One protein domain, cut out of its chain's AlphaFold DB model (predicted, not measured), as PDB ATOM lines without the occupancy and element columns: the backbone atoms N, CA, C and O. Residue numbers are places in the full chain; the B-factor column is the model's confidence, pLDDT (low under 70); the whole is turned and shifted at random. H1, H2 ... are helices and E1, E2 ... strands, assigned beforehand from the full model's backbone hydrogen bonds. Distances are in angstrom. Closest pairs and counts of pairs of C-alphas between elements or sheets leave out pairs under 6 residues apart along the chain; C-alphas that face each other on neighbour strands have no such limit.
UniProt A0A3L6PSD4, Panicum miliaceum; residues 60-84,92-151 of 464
ATOM      1  N   ALA A  60      -2.935  35.370   4.866       89.31
ATOM      2  CA  ALA A  60      -2.822  35.161   6.308       89.31
ATOM      3  C   ALA A  60      -4.184  35.310   7.001       89.31
ATOM      4  O   ALA A  60      -4.546  34.480   7.829       89.31
ATOM      5  N   HIS A  61      -4.984  36.306   6.615       90.94
ATOM      6  CA  HIS A  61      -6.340  36.477   7.151       90.94
ATOM      7  C   HIS A  61      -7.297  35.371   6.682       90.94
ATOM      8  O   HIS A  61      -8.195  34.967   7.425       90.94
ATOM      9  N   LYS A  62      -7.081  34.823   5.480       88.06
ATOM     10  CA  LYS A  62      -7.802  33.629   5.021       88.06
ATOM     11  C   LYS A  62      -7.454  32.399   5.868       88.06
ATOM     12  O   LYS A  62      -8.353  31.693   6.307       88.06
ATOM     13  N   GLU A  63      -6.175  32.184   6.176       90.19
ATOM     14  CA  GLU A  63      -5.737  31.093   7.059       90.19
ATOM     15  C   GLU A  63      -6.294  31.228   8.487       90.19
ATOM     16  O   GLU A  63      -6.642  30.219   9.106       90.19
ATOM     17  N   ILE A  64      -6.417  32.456   9.009       92.62
ATOM     18  CA  ILE A  64      -7.067  32.731  10.303       92.62
ATOM     19  C   ILE A  64      -8.534  32.297  10.268       92.62
ATOM     20  O   ILE A  64      -8.988  31.610  11.188       92.62
ATOM     21  N   LEU A  65      -9.267  32.667   9.213       90.19
ATOM     22  CA  LEU A  65     -10.657  32.261   9.024       90.19
ATOM     23  C   LEU A  65     -10.779  30.732   8.954       90.19
ATOM     24  O   LEU A  65     -11.508  30.147   9.753       90.19
ATOM     25  N   ASP A  66     -10.009  30.085   8.078       89.50
ATOM     26  CA  ASP A  66     -10.032  28.630   7.885       89.50
ATOM     27  C   ASP A  66      -9.708  27.877   9.189       89.50
ATOM     28  O   ASP A  66     -10.402  26.926   9.558       89.50
ATOM     29  N   SER A  67      -8.702  28.342   9.936       90.75
ATOM     30  CA  SER A  67      -8.317  27.760  11.232       90.75
ATOM     31  C   SER A  67      -9.410  27.921  12.290       90.75
ATOM     32  O   SER A  67      -9.618  27.032  13.116       90.75
ATOM     33  N   SER A  68     -10.124  29.047  12.274       90.12
ATOM     34  CA  SER A  68     -11.187  29.344  13.240       90.12
ATOM     35  C   SER A  68     -12.439  28.508  12.977       90.12
ATOM     36  O   SER A  68     -13.039  27.985  13.920       90.12
ATOM     37  N   LEU A  69     -12.791  28.312  11.703       84.94
ATOM     38  CA  LEU A  69     -13.909  27.465  11.276       84.94
ATOM     39  C   LEU A  69     -13.691  25.981  11.604       84.94
ATOM     40  O   LEU A  69     -14.657  25.255  11.819       84.94
ATOM     41  N   GLN A  70     -12.435  25.535  11.658       85.94
ATOM     42  CA  GLN A  70     -12.062  24.152  11.981       85.94
ATOM     43  C   GLN A  70     -11.743  23.932  13.469       85.94
ATOM     44  O   GLN A  70     -11.347  22.833  13.851       85.94
ATOM     45  N   SER A  71     -11.880  24.960  14.308       88.75
ATOM     46  CA  SER A  71     -11.577  24.858  15.737       88.75
ATOM     47  C   SER A  71     -12.612  24.022  16.501       88.75
ATOM     48  O   SER A  71     -13.779  23.953  16.124       88.75
ATOM     49  N   ASP A  72     -12.214  23.438  17.634       82.62
ATOM     50  CA  ASP A  72     -13.118  22.645  18.488       82.62
ATOM     51  C   ASP A  72     -14.282  23.469  19.082       82.62
ATOM     52  O   ASP A  72     -15.285  22.905  19.513       82.62
ATOM     53  N   HIS A  73     -14.153  24.801  19.091       79.25
ATOM     54  CA  HIS A  73     -15.157  25.765  19.562       79.25
ATOM     55  C   HIS A  73     -15.821  26.531  18.404       79.25
ATOM     56  O   HIS A  73     -16.354  27.627  18.582       79.25
ATOM     57  N   ALA A  74     -15.741  25.990  17.187       83.25
ATOM     58  CA  ALA A  74     -16.411  26.508  16.003       83.25
ATOM     59  C   ALA A  74     -17.931  26.620  16.218       83.25
ATOM     60  O   ALA A  74     -18.593  25.661  16.610       83.25
ATOM     61  N   GLY A  75     -18.489  27.796  15.936       79.12
ATOM     62  CA  GLY A  75     -19.912  28.088  16.080       79.12
ATOM     63  C   GLY A  75     -20.331  28.500  17.494       79.12
ATOM     64  O   GLY A  75     -21.529  28.586  17.762       79.12
ATOM     65  N   GLU A  76     -19.386  28.787  18.393       85.19
ATOM     66  CA  GLU A  76     -19.673  29.246  19.755       85.19
ATOM     67  C   GLU A  76     -19.204  30.692  19.975       85.19
ATOM     68  O   GLU A  76     -18.122  31.099  19.557       85.19
ATOM     69  N   CYS A  77     -20.020  31.499  20.661       86.62
ATOM     70  CA  CYS A  77     -19.632  32.864  21.019       86.62
ATOM     71  C   CYS A  77     -18.684  32.873  22.228       86.62
ATOM     72  O   CYS A  77     -19.039  32.389  23.302       86.62
ATOM     73  N   ALA A  78     -17.530  33.533  22.089       86.31
ATOM     74  CA  ALA A  78     -16.498  33.630  23.128       86.31
ATOM     75  C   ALA A  78     -16.902  34.431  24.389       86.31
ATOM     76  O   ALA A  78     -16.212  34.373  25.416       86.31
ATOM     77  N   ASP A  79     -17.985  35.210  24.322       81.06
ATOM     78  CA  ASP A  79     -18.348  36.199  25.344       81.06
ATOM     79  C   ASP A  79     -19.717  35.926  26.015       81.06
ATOM     80  O   ASP A  79     -19.926  36.363  27.145       81.06
ATOM     81  N   CYS A  80     -20.601  35.090  25.440       76.38
ATOM     82  CA  CYS A  80     -21.945  34.829  26.003       76.38
ATOM     83  C   CYS A  80     -21.979  34.108  27.368       76.38
ATOM     84  O   CYS A  80     -23.047  34.008  27.960       76.38
ATOM     85  N   GLN A  81     -20.852  33.628  27.904       61.31
ATOM     86  CA  GLN A  81     -20.787  33.022  29.247       61.31
ATOM     87  C   GLN A  81     -20.290  33.980  30.347       61.31
ATOM     88  O   GLN A  81     -20.061  33.542  31.472       61.31
ATOM     89  N   ARG A  82     -20.082  35.270  30.043       54.22
ATOM     90  CA  ARG A  82     -19.487  36.244  30.982       54.22
ATOM     91  C   ARG A  82     -20.417  37.365  31.459       54.22
ATOM     92  O   ARG A  82     -19.982  38.181  32.264       54.22
ATOM     93  N   GLU A  83     -21.674  37.390  31.029       48.88
ATOM     94  CA  GLU A  83     -22.655  38.394  31.463       48.88
ATOM     95  C   GLU A  83     -23.519  37.818  32.603       48.88
ATOM     96  O   GLU A  83     -24.339  36.931  32.381       48.88
ATOM     97  N   GLU A  84     -23.337  38.299  33.841       44.75
ATOM     98  CA  GLU A  84     -24.151  37.905  35.013       44.75
ATOM     99  C   GLU A  84     -25.566  38.537  35.024       44.75
ATOM    100  O   GLU A  84     -26.332  38.333  35.965       44.75
ATOM    101  N   VAL A  92     -30.616  30.338  21.130       47.09
ATOM    102  CA  VAL A  92     -30.903  29.194  20.227       47.09
ATOM    103  C   VAL A  92     -30.549  29.587  18.775       47.09
ATOM    104  O   VAL A  92     -30.132  28.718  18.024       47.09
ATOM    105  N   ASN A  93     -30.591  30.877  18.392       51.12
ATOM    106  CA  ASN A  93     -30.449  31.307  16.984       51.12
ATOM    107  C   ASN A  93     -29.559  32.551  16.743       51.12
ATOM    108  O   ASN A  93     -29.747  33.262  15.755       51.12
ATOM    109  N   SER A  94     -28.596  32.853  17.617       62.88
ATOM    110  CA  SER A  94     -27.691  33.989  17.388       62.88
ATOM    111  C   SER A  94     -26.677  33.649  16.291       62.88
ATOM    112  O   SER A  94     -25.968  32.647  16.385       62.88
ATOM    113  N   ARG A  95     -26.596  34.475  15.242       73.75
ATOM    114  CA  ARG A  95     -25.606  34.291  14.169       73.75
ATOM    115  C   ARG A  95     -24.201  34.465  14.729       73.75
ATOM    116  O   ARG A  95     -23.936  35.452  15.409       73.75
ATOM    117  N   ILE A  96     -23.299  33.543  14.417       87.31
ATOM    118  CA  ILE A  96     -21.892  33.647  14.806       87.31
ATOM    119  C   ILE A  96     -21.109  34.318  13.684       87.31
ATOM    120  O   ILE A  96     -21.249  33.954  12.514       87.31
ATOM    121  N   LEU A  97     -20.298  35.305  14.050       91.06
ATOM    122  CA  LEU A  97     -19.359  35.986  13.171       91.06
ATOM    123  C   LEU A  97     -17.931  35.661  13.599       91.06
ATOM    124  O   LEU A  97     -17.630  35.648  14.791       91.06
ATOM    125  N   VAL A  98     -17.064  35.432  12.620       93.81
ATOM    126  CA  VAL A  98     -15.640  35.139  12.782       93.81
ATOM    127  C   VAL A  98     -14.843  36.364  12.345       93.81
ATOM    128  O   VAL A  98     -14.853  36.738  11.175       93.81
ATOM    129  N   CYS A  99     -14.164  37.008  13.286       95.50
ATOM    130  CA  CYS A  99     -13.300  38.152  13.009       95.50
ATOM    131  C   CYS A  99     -12.150  37.762  12.064       95.50
ATOM    132  O   CYS A  99     -11.454  36.783  12.332       95.50
ATOM    133  N   LEU A 100     -11.927  38.523  10.987       94.75
ATOM    134  CA  LEU A 100     -10.888  38.188  10.005       94.75
ATOM    135  C   LEU A 100      -9.475  38.507  10.505       94.75
ATOM    136  O   LEU A 100      -8.534  37.811  10.139       94.75
ATOM    137  N   GLU A 101      -9.322  39.504  11.376       95.00
ATOM    138  CA  GLU A 101      -8.032  39.896  11.955       95.00
ATOM    139  C   GLU A 101      -7.530  38.940  13.043       95.00
ATOM    140  O   GLU A 101      -6.320  38.789  13.215       95.00
ATOM    141  N   CYS A 102      -8.422  38.306  13.813       94.56
ATOM    142  CA  CYS A 102      -8.006  37.513  14.977       94.56
ATOM    143  C   CYS A 102      -8.714  36.169  15.165       94.56
ATOM    144  O   CYS A 102      -8.399  35.454  16.116       94.56
ATOM    145  N   GLY A 103      -9.681  35.823  14.314       92.81
ATOM    146  CA  GLY A 103     -10.390  34.543  14.372       92.81
ATOM    147  C   GLY A 103     -11.399  34.415  15.515       92.81
ATOM    148  O   GLY A 103     -12.038  33.376  15.677       92.81
ATOM    149  N   ARG A 104     -11.570  35.462  16.334       93.38
ATOM    150  CA  ARG A 104     -12.532  35.443  17.439       93.38
ATOM    151  C   ARG A 104     -13.952  35.269  16.904       93.38
ATOM    152  O   ARG A 104     -14.368  35.974  15.988       93.38
ATOM    153  N   GLN A 105     -14.689  34.369  17.546       91.94
ATOM    154  CA  GLN A 105     -16.079  34.072  17.238       91.94
ATOM    155  C   GLN A 105     -17.006  34.794  18.218       91.94
ATOM    156  O   GLN A 105     -16.934  34.594  19.434       91.94
ATOM    157  N   SER A 106     -17.880  35.644  17.693       90.50
ATOM    158  CA  SER A 106     -18.779  36.487  18.482       90.50
ATOM    159  C   SER A 106     -20.198  36.407  17.931       90.50
ATOM    160  O   SER A 106     -20.392  36.303  16.721       90.50
ATOM    161  N   CYS A 107     -21.204  36.442  18.806       86.50
ATOM    162  CA  CYS A 107     -22.590  36.472  18.357       86.50
ATOM    163  C   CYS A 107     -22.984  37.864  17.848       86.50
ATOM    164  O   CYS A 107     -22.536  38.893  18.365       86.50
ATOM    165  N   GLY A 108     -23.832  37.860  16.827       75.69
ATOM    166  CA  GLY A 108     -24.668  38.983  16.441       75.69
ATOM    167  C   GLY A 108     -26.021  38.943  17.156       75.69
ATOM    168  O   GLY A 108     -26.430  37.914  17.703       75.69
ATOM    169  N   ASP A 109     -26.714  40.073  17.122       67.44
ATOM    170  CA  ASP A 109     -28.039  40.274  17.678       67.44
ATOM    171  C   ASP A 109     -29.016  39.309  16.997       67.44
ATOM    172  O   ASP A 109     -28.945  39.039  15.796       67.44
ATOM    173  N   SER A 110     -29.883  38.715  17.808       54.62
ATOM    174  CA  SER A 110     -30.877  37.746  17.347       54.62
ATOM    175  C   SER A 110     -32.172  38.430  16.898       54.62
ATOM    176  O   SER A 110     -32.934  37.823  16.151       54.62
ATOM    177  N   GLU A 111     -32.417  39.677  17.322       45.47
ATOM    178  CA  GLU A 111     -33.643  40.427  17.017       45.47
ATOM    179  C   GLU A 111     -33.480  41.353  15.808       45.47
ATOM    180  O   GLU A 111     -34.382  41.474  14.974       45.47
ATOM    181  N   THR A 112     -32.312  41.981  15.664       45.84
ATOM    182  CA  THR A 112     -31.984  42.789  14.491       45.84
ATOM    183  C   THR A 112     -31.038  42.000  13.589       45.84
ATOM    184  O   THR A 112     -30.009  41.511  14.024       45.84
ATOM    185  N   TYR A 113     -31.353  41.862  12.296       46.66
ATOM    186  CA  TYR A 113     -30.525  41.148  11.293       46.66
ATOM    187  C   TYR A 113     -29.131  41.775  11.066       46.66
ATOM    188  O   TYR A 113     -28.407  41.399  10.142       46.66
ATOM    189  N   LEU A 114     -28.783  42.769  11.873       55.94
ATOM    190  CA  LEU A 114     -27.520  43.469  11.883       55.94
ATOM    191  C   LEU A 114     -26.612  42.746  12.882       55.94
ATOM    192  O   LEU A 114     -27.086  42.310  13.928       55.94
ATOM    193  N   PRO A 115     -25.308  42.605  12.609       62.22
ATOM    194  CA  PRO A 115     -24.407  41.857  13.484       62.22
ATOM    195  C   PRO A 115     -24.026  42.646  14.751       62.22
ATOM    196  O   PRO A 115     -22.866  42.709  15.143       62.22
ATOM    197  N   TYR A 116     -25.001  43.296  15.383       68.88
ATOM    198  CA  TYR A 116     -24.851  44.048  16.623       68.88
ATOM    199  C   TYR A 116     -24.757  43.120  17.838       68.88
ATOM    200  O   TYR A 116     -24.932  41.923  17.704       68.88
ATOM    201  N   GLY A 117     -24.381  43.620  19.011       80.75
ATOM    202  CA  GLY A 117     -24.013  42.766  20.152       80.75
ATOM    203  C   GLY A 117     -22.514  42.456  20.179       80.75
ATOM    204  O   GLY A 117     -21.711  43.304  19.786       80.75
ATOM    205  N   HIS A 118     -22.118  41.255  20.616       88.06
ATOM    206  CA  HIS A 118     -20.708  40.948  20.906       88.06
ATOM    207  C   HIS A 118     -19.773  41.117  19.703       88.06
ATOM    208  O   HIS A 118     -18.620  41.502  19.881       88.06
ATOM    209  N   ALA A 119     -20.242  40.862  18.478       89.31
ATOM    210  CA  ALA A 119     -19.436  41.092  17.282       89.31
ATOM    211  C   ALA A 119     -19.161  42.590  17.043       89.31
ATOM    212  O   ALA A 119     -18.032  42.967  16.722       89.31
ATOM    213  N   GLN A 120     -20.148  43.462  17.276       88.56
ATOM    214  CA  GLN A 120     -19.960  44.913  17.189       88.56
ATOM    215  C   GLN A 120     -19.099  45.448  18.336       88.56
ATOM    216  O   GLN A 120     -18.258  46.321  18.108       88.56
ATOM    217  N   ASP A 121     -19.298  44.947  19.554       88.88
ATOM    218  CA  ASP A 121     -18.489  45.344  20.706       88.88
ATOM    219  C   ASP A 121     -17.029  44.951  20.490       88.88
ATOM    220  O   ASP A 121     -16.136  45.774  20.685       88.88
ATOM    221  N   HIS A 122     -16.776  43.734  20.005       93.25
ATOM    222  CA  HIS A 122     -15.441  43.302  19.608       93.25
ATOM    223  C   HIS A 122     -14.834  44.241  18.557       93.25
ATOM    224  O   HIS A 122     -13.721  44.733  18.750       93.25
ATOM    225  N   ALA A 123     -15.577  44.547  17.489       92.69
ATOM    226  CA  ALA A 123     -15.095  45.416  16.422       92.69
ATOM    227  C   ALA A 123     -14.728  46.822  16.917       92.69
ATOM    228  O   ALA A 123     -13.713  47.381  16.505       92.69
ATOM    229  N   LYS A 124     -15.521  47.394  17.831       90.38
ATOM    230  CA  LYS A 124     -15.262  48.721  18.412       90.38
ATOM    231  C   LYS A 124     -14.074  48.723  19.374       90.38
ATOM    232  O   LYS A 124     -13.284  49.663  19.334       90.38
ATOM    233  N   HIS A 125     -13.958  47.712  20.237       92.88
ATOM    234  CA  HIS A 125     -12.905  47.649  21.255       92.88
ATOM    235  C   HIS A 125     -11.538  47.307  20.659       92.88
ATOM    236  O   HIS A 125     -10.553  47.969  20.975       92.88
ATOM    237  N   GLU A 126     -11.487  46.308  19.777       94.12
ATOM    238  CA  GLU A 126     -10.238  45.813  19.185       94.12
ATOM    239  C   GLU A 126      -9.896  46.513  17.861       94.12
ATOM    240  O   GLU A 126      -8.814  46.325  17.319       94.12
ATOM    241  N   GLN A 127     -10.806  47.340  17.330       93.81
ATOM    242  CA  GLN A 127     -10.680  47.982  16.014       93.81
ATOM    243  C   GLN A 127     -10.535  46.982  14.853       93.81
ATOM    244  O   GLN A 127      -9.941  47.298  13.821       93.81
ATOM    245  N   HIS A 128     -11.106  45.788  15.008       95.25
ATOM    246  CA  HIS A 128     -11.210  44.785  13.952       95.25
ATOM    247  C   HIS A 128     -12.533  44.961  13.213       95.25
ATOM    248  O   HIS A 128     -13.605  44.629  13.716       95.25
ATOM    249  N   TRP A 129     -12.480  45.559  12.027       94.00
ATOM    250  CA  TRP A 129     -13.688  46.085  11.396       94.00
ATOM    251  C   TRP A 129     -14.442  45.077  10.542       94.00
ATOM    252  O   TRP A 129     -15.574  45.386  10.172       94.00
ATOM    253  N   VAL A 130     -13.856  43.926  10.204       93.44
ATOM    254  CA  VAL A 130     -14.475  42.957   9.295       93.44
ATOM    255  C   VAL A 130     -14.552  41.578   9.934       93.44
ATOM    256  O   VAL A 130     -13.582  41.051  10.471       93.44
ATOM    257  N   ALA A 131     -15.732  40.972   9.846       93.62
ATOM    258  CA  ALA A 131     -15.954  39.600  10.275       93.62
ATOM    259  C   ALA A 131     -16.731  38.829   9.204       93.62
ATOM    260  O   ALA A 131     -17.693  39.357   8.646       93.62
ATOM    261  N   ALA A 132     -16.324  37.592   8.931       90.31
ATOM    262  CA  ALA A 132     -17.064  36.655   8.090       90.31
ATOM    263  C   ALA A 132     -18.197  35.998   8.883       90.31
ATOM    264  O   ALA A 132     -18.131  35.884  10.108       90.31
ATOM    265  N   MET A 133     -19.247  35.548   8.209       86.94
ATOM    266  CA  MET A 133     -20.306  34.784   8.857       86.94
ATOM    267  C   MET A 133     -19.839  33.336   9.036       86.94
ATOM    268  O   MET A 133     -19.293  32.729   8.126       86.94
ATOM    269  N   PHE A 134     -20.077  32.741  10.203       84.19
ATOM    270  CA  PHE A 134     -19.698  31.344  10.444       84.19
ATOM    271  C   PHE A 134     -20.435  30.374   9.507       84.19
ATOM    272  O   PHE A 134     -19.853  29.421   9.001       84.19
ATOM    273  N   ALA A 135     -21.722  30.638   9.261       77.69
ATOM    274  CA  ALA A 135     -22.547  29.848   8.349       77.69
ATOM    275  C   ALA A 135     -22.268  30.156   6.866       77.69
ATOM    276  O   ALA A 135     -22.584  29.327   6.017       77.69
ATOM    277  N   ASP A 136     -21.670  31.319   6.580       75.19
ATOM    278  CA  ASP A 136     -21.276  31.768   5.244       75.19
ATOM    279  C   ASP A 136     -19.890  32.423   5.260       75.19
ATOM    280  O   ASP A 136     -19.780  33.646   5.352       75.19
ATOM    281  N   PRO A 137     -18.798  31.655   5.188       81.62
ATOM    282  CA  PRO A 137     -17.465  32.249   5.222       81.62
ATOM    283  C   PRO A 137     -17.181  33.209   4.057       81.62
ATOM    284  O   PRO A 137     -16.231  33.986   4.140       81.62
ATOM    285  N   GLN A 138     -17.994  33.160   2.989       79.62
ATOM    286  CA  GLN A 138     -17.871  34.034   1.822       79.62
ATOM    287  C   GLN A 138     -18.665  35.342   1.940       79.62
ATOM    288  O   GLN A 138     -18.448  36.281   1.165       79.62
ATOM    289  N   ALA A 139     -19.565  35.434   2.919       81.31
ATOM    290  CA  ALA A 139     -20.256  36.659   3.282       81.31
ATOM    291  C   ALA A 139     -19.728  37.181   4.622       81.31
ATOM    292  O   ALA A 139     -19.419  36.436   5.549       81.31
ATOM    293  N   GLY A 140     -19.629  38.492   4.759       86.19
ATOM    294  CA  GLY A 140     -19.145  39.126   5.974       86.19
ATOM    295  C   GLY A 140     -19.763  40.489   6.186       86.19
ATOM    296  O   GLY A 140     -20.537  40.980   5.372       86.19
ATOM    297  N   PHE A 141     -19.421  41.135   7.289       86.75
ATOM    298  CA  PHE A 141     -19.893  42.475   7.595       86.75
ATOM    299  C   PHE A 141     -18.736  43.384   7.965       86.75
ATOM    300  O   PHE A 141     -17.867  43.014   8.755       86.75
ATOM    301  N   CYS A 142     -18.752  44.594   7.411       89.31
ATOM    302  CA  CYS A 142     -17.839  45.649   7.797       89.31
ATOM    303  C   CYS A 142     -18.517  46.592   8.792       89.31
ATOM    304  O   CYS A 142     -19.347  47.421   8.425       89.31
ATOM    305  N   PHE A 143     -18.101  46.524  10.054       86.50
ATOM    306  CA  PHE A 143     -18.599  47.367  11.143       86.50
ATOM    307  C   PHE A 143     -18.252  48.846  10.992       86.50
ATOM    308  O   PHE A 143     -18.929  49.693  11.569       86.50
ATOM    309  N   LYS A 144     -17.218  49.160  10.206       85.94
ATOM    310  CA  LYS A 144     -16.806  50.536   9.925       85.94
ATOM    311  C   LYS A 144     -17.636  51.189   8.820       85.94
ATOM    312  O   LYS A 144     -17.931  52.373   8.919       85.94
ATOM    313  N   CYS A 145     -18.011  50.426   7.794       80.62
ATOM    314  CA  CYS A 145     -18.904  50.898   6.731       80.62
ATOM    315  C   CYS A 145     -20.386  50.736   7.095       80.62
ATOM    316  O   CYS A 145     -21.236  51.382   6.498       80.62
ATOM    317  N   GLY A 146     -20.701  49.860   8.055       74.62
ATOM    318  CA  GLY A 146     -22.078  49.478   8.361       74.62
ATOM    319  C   GLY A 146     -22.731  48.682   7.229       74.62
ATOM    320  O   GLY A 146     -23.946  48.740   7.067       74.62
ATOM    321  N   THR A 147     -21.935  47.969   6.427       73.44
ATOM    322  CA  THR A 147     -22.393  47.295   5.204       73.44
ATOM    323  C   THR A 147     -21.880  45.864   5.154       73.44
ATOM    324  O   THR A 147     -20.787  45.558   5.638       73.44
ATOM    325  N   GLU A 148     -22.676  44.990   4.551       74.88
ATOM    326  CA  GLU A 148     -22.279  43.629   4.212       74.88
ATOM    327  C   GLU A 148     -21.238  43.624   3.089       74.88
ATOM    328  O   GLU A 148     -21.223  44.501   2.227       74.88
ATOM    329  N   VAL A 149     -20.332  42.657   3.131       80.50
ATOM    330  CA  VAL A 149     -19.176  42.564   2.242       80.50
ATOM    331  C   VAL A 149     -18.974  41.118   1.810       80.50
ATOM    332  O   VAL A 149     -19.198  40.202   2.595       80.50
ATOM    333  N   SER A 150     -18.527  40.901   0.574       80.06
ATOM    334  CA  SER A 150     -18.045  39.582   0.151       80.06
ATOM    335  C   SER A 150     -16.623  39.367   0.670       80.06
ATOM    336  O   SER A 150     -15.794  40.279   0.638       80.06
ATOM    337  N   VAL A 151     -16.354  38.164   1.166       81.75
ATOM    338  CA  VAL A 151     -15.091  37.742   1.769       81.75
ATOM    339  C   VAL A 151     -14.573  36.545   0.972       81.75
ATOM    340  O   VAL A 151     -15.291  35.579   0.784       81.75
TER     341      VAL A 151
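Overview. This is residues 60 to 84 and 92 to 151 of the 464 residues of a protein of Panicum miliaceum (UniProt A0A3L6PSD4). A small, strongly twisted sheet of five short strands has two short helices packed on it around E1, with E1 between H1 and H2, while E4 and E5 form the end of the sheet away from H1. Before the sheet, residues 70 to 84 make a long stretch with no named element. The printed part has 85 residues, with two named helices and five named strands in the order H1 E1 E2 H2 E3 E4 E5; the sheet order is E2 E1 E3 E4 E5, antiparallel throughout. The class is mixed, helices and strands, with under half of the residues in named elements. The whole is compact, with a radius of gyration of the C-alphas of 11.6 A and spans of 36 by 31 by 22 A.

Along the chain. H1, residues 60 to 69, begins at C-alpha 60 (-2.822, 35.161, 6.308) and is 14.4 A long. E1 is residues 96 to 99, 9.9 A, and E2 residues 105 to 107, 7.0 A. H2, residues 118 to 126, is 11.7 A long and begins at C-alpha 118 (-20.708, 40.948, 20.906). E3 is residues 130 to 133, 10.0 A; E4 is residues 139 to 142, 10.3 A; E5 is residues 147 to 150, 10.2 A, ending at C-alpha 150 (-18.045, 39.582, 0.151).

Arrangement. H1 is on the sheet at a height of 9.6 A, over E1 and only just not over E2, on which 2 of its C-alphas fall. It runs along the strands, at 25 degrees to E1 on the local plane; the closest C-alphas of the two are those of Leu 65 and Val 98, 6.9 A apart. E1 and E2 are a hairpin, with N 97 and O 106 at 2.9 A. H2 is on the sheet at a height of 9.0 A, over E1 and along it at 1 degrees on the local plane; its closest C-alphas to E2 are those of Ala 119 and Ser 106, 4.8 A apart. H1 and H2 are apart. E2, H2 and E3 form a split strand-helix-strand unit, two strands of one sheet joined through a helix, with E1 between them in the sheet, and its crossover is right-handed. E1 and E3 are antiparallel neighbours, with N 98 and O 132 at 2.8 A. E3, E4 and E5 form a meander, each strand the antiparallel neighbour of the one before, in two hairpins: N 133 and O 139 are 2.8 A apart, and N 140 and O 149 2.8 A. In H1 and H2 every O i to N i+4 pair is within hydrogen-bond range.

Size, cuts and confidence. The C-alphas farthest apart are those of Ala 60 and Glu 84, 35.9 A. Residues 85 to 91 are not printed, and C-alphas 84 and 92 are 18.4 A apart across this cut in the link from H1 to E1. Of the links printed whole, E2 to H2 is short and the others are tight. The mean pLDDT of the printed part is 81.1; residues 81 to 84, 92 to 94 and 109 to 116 are under 70.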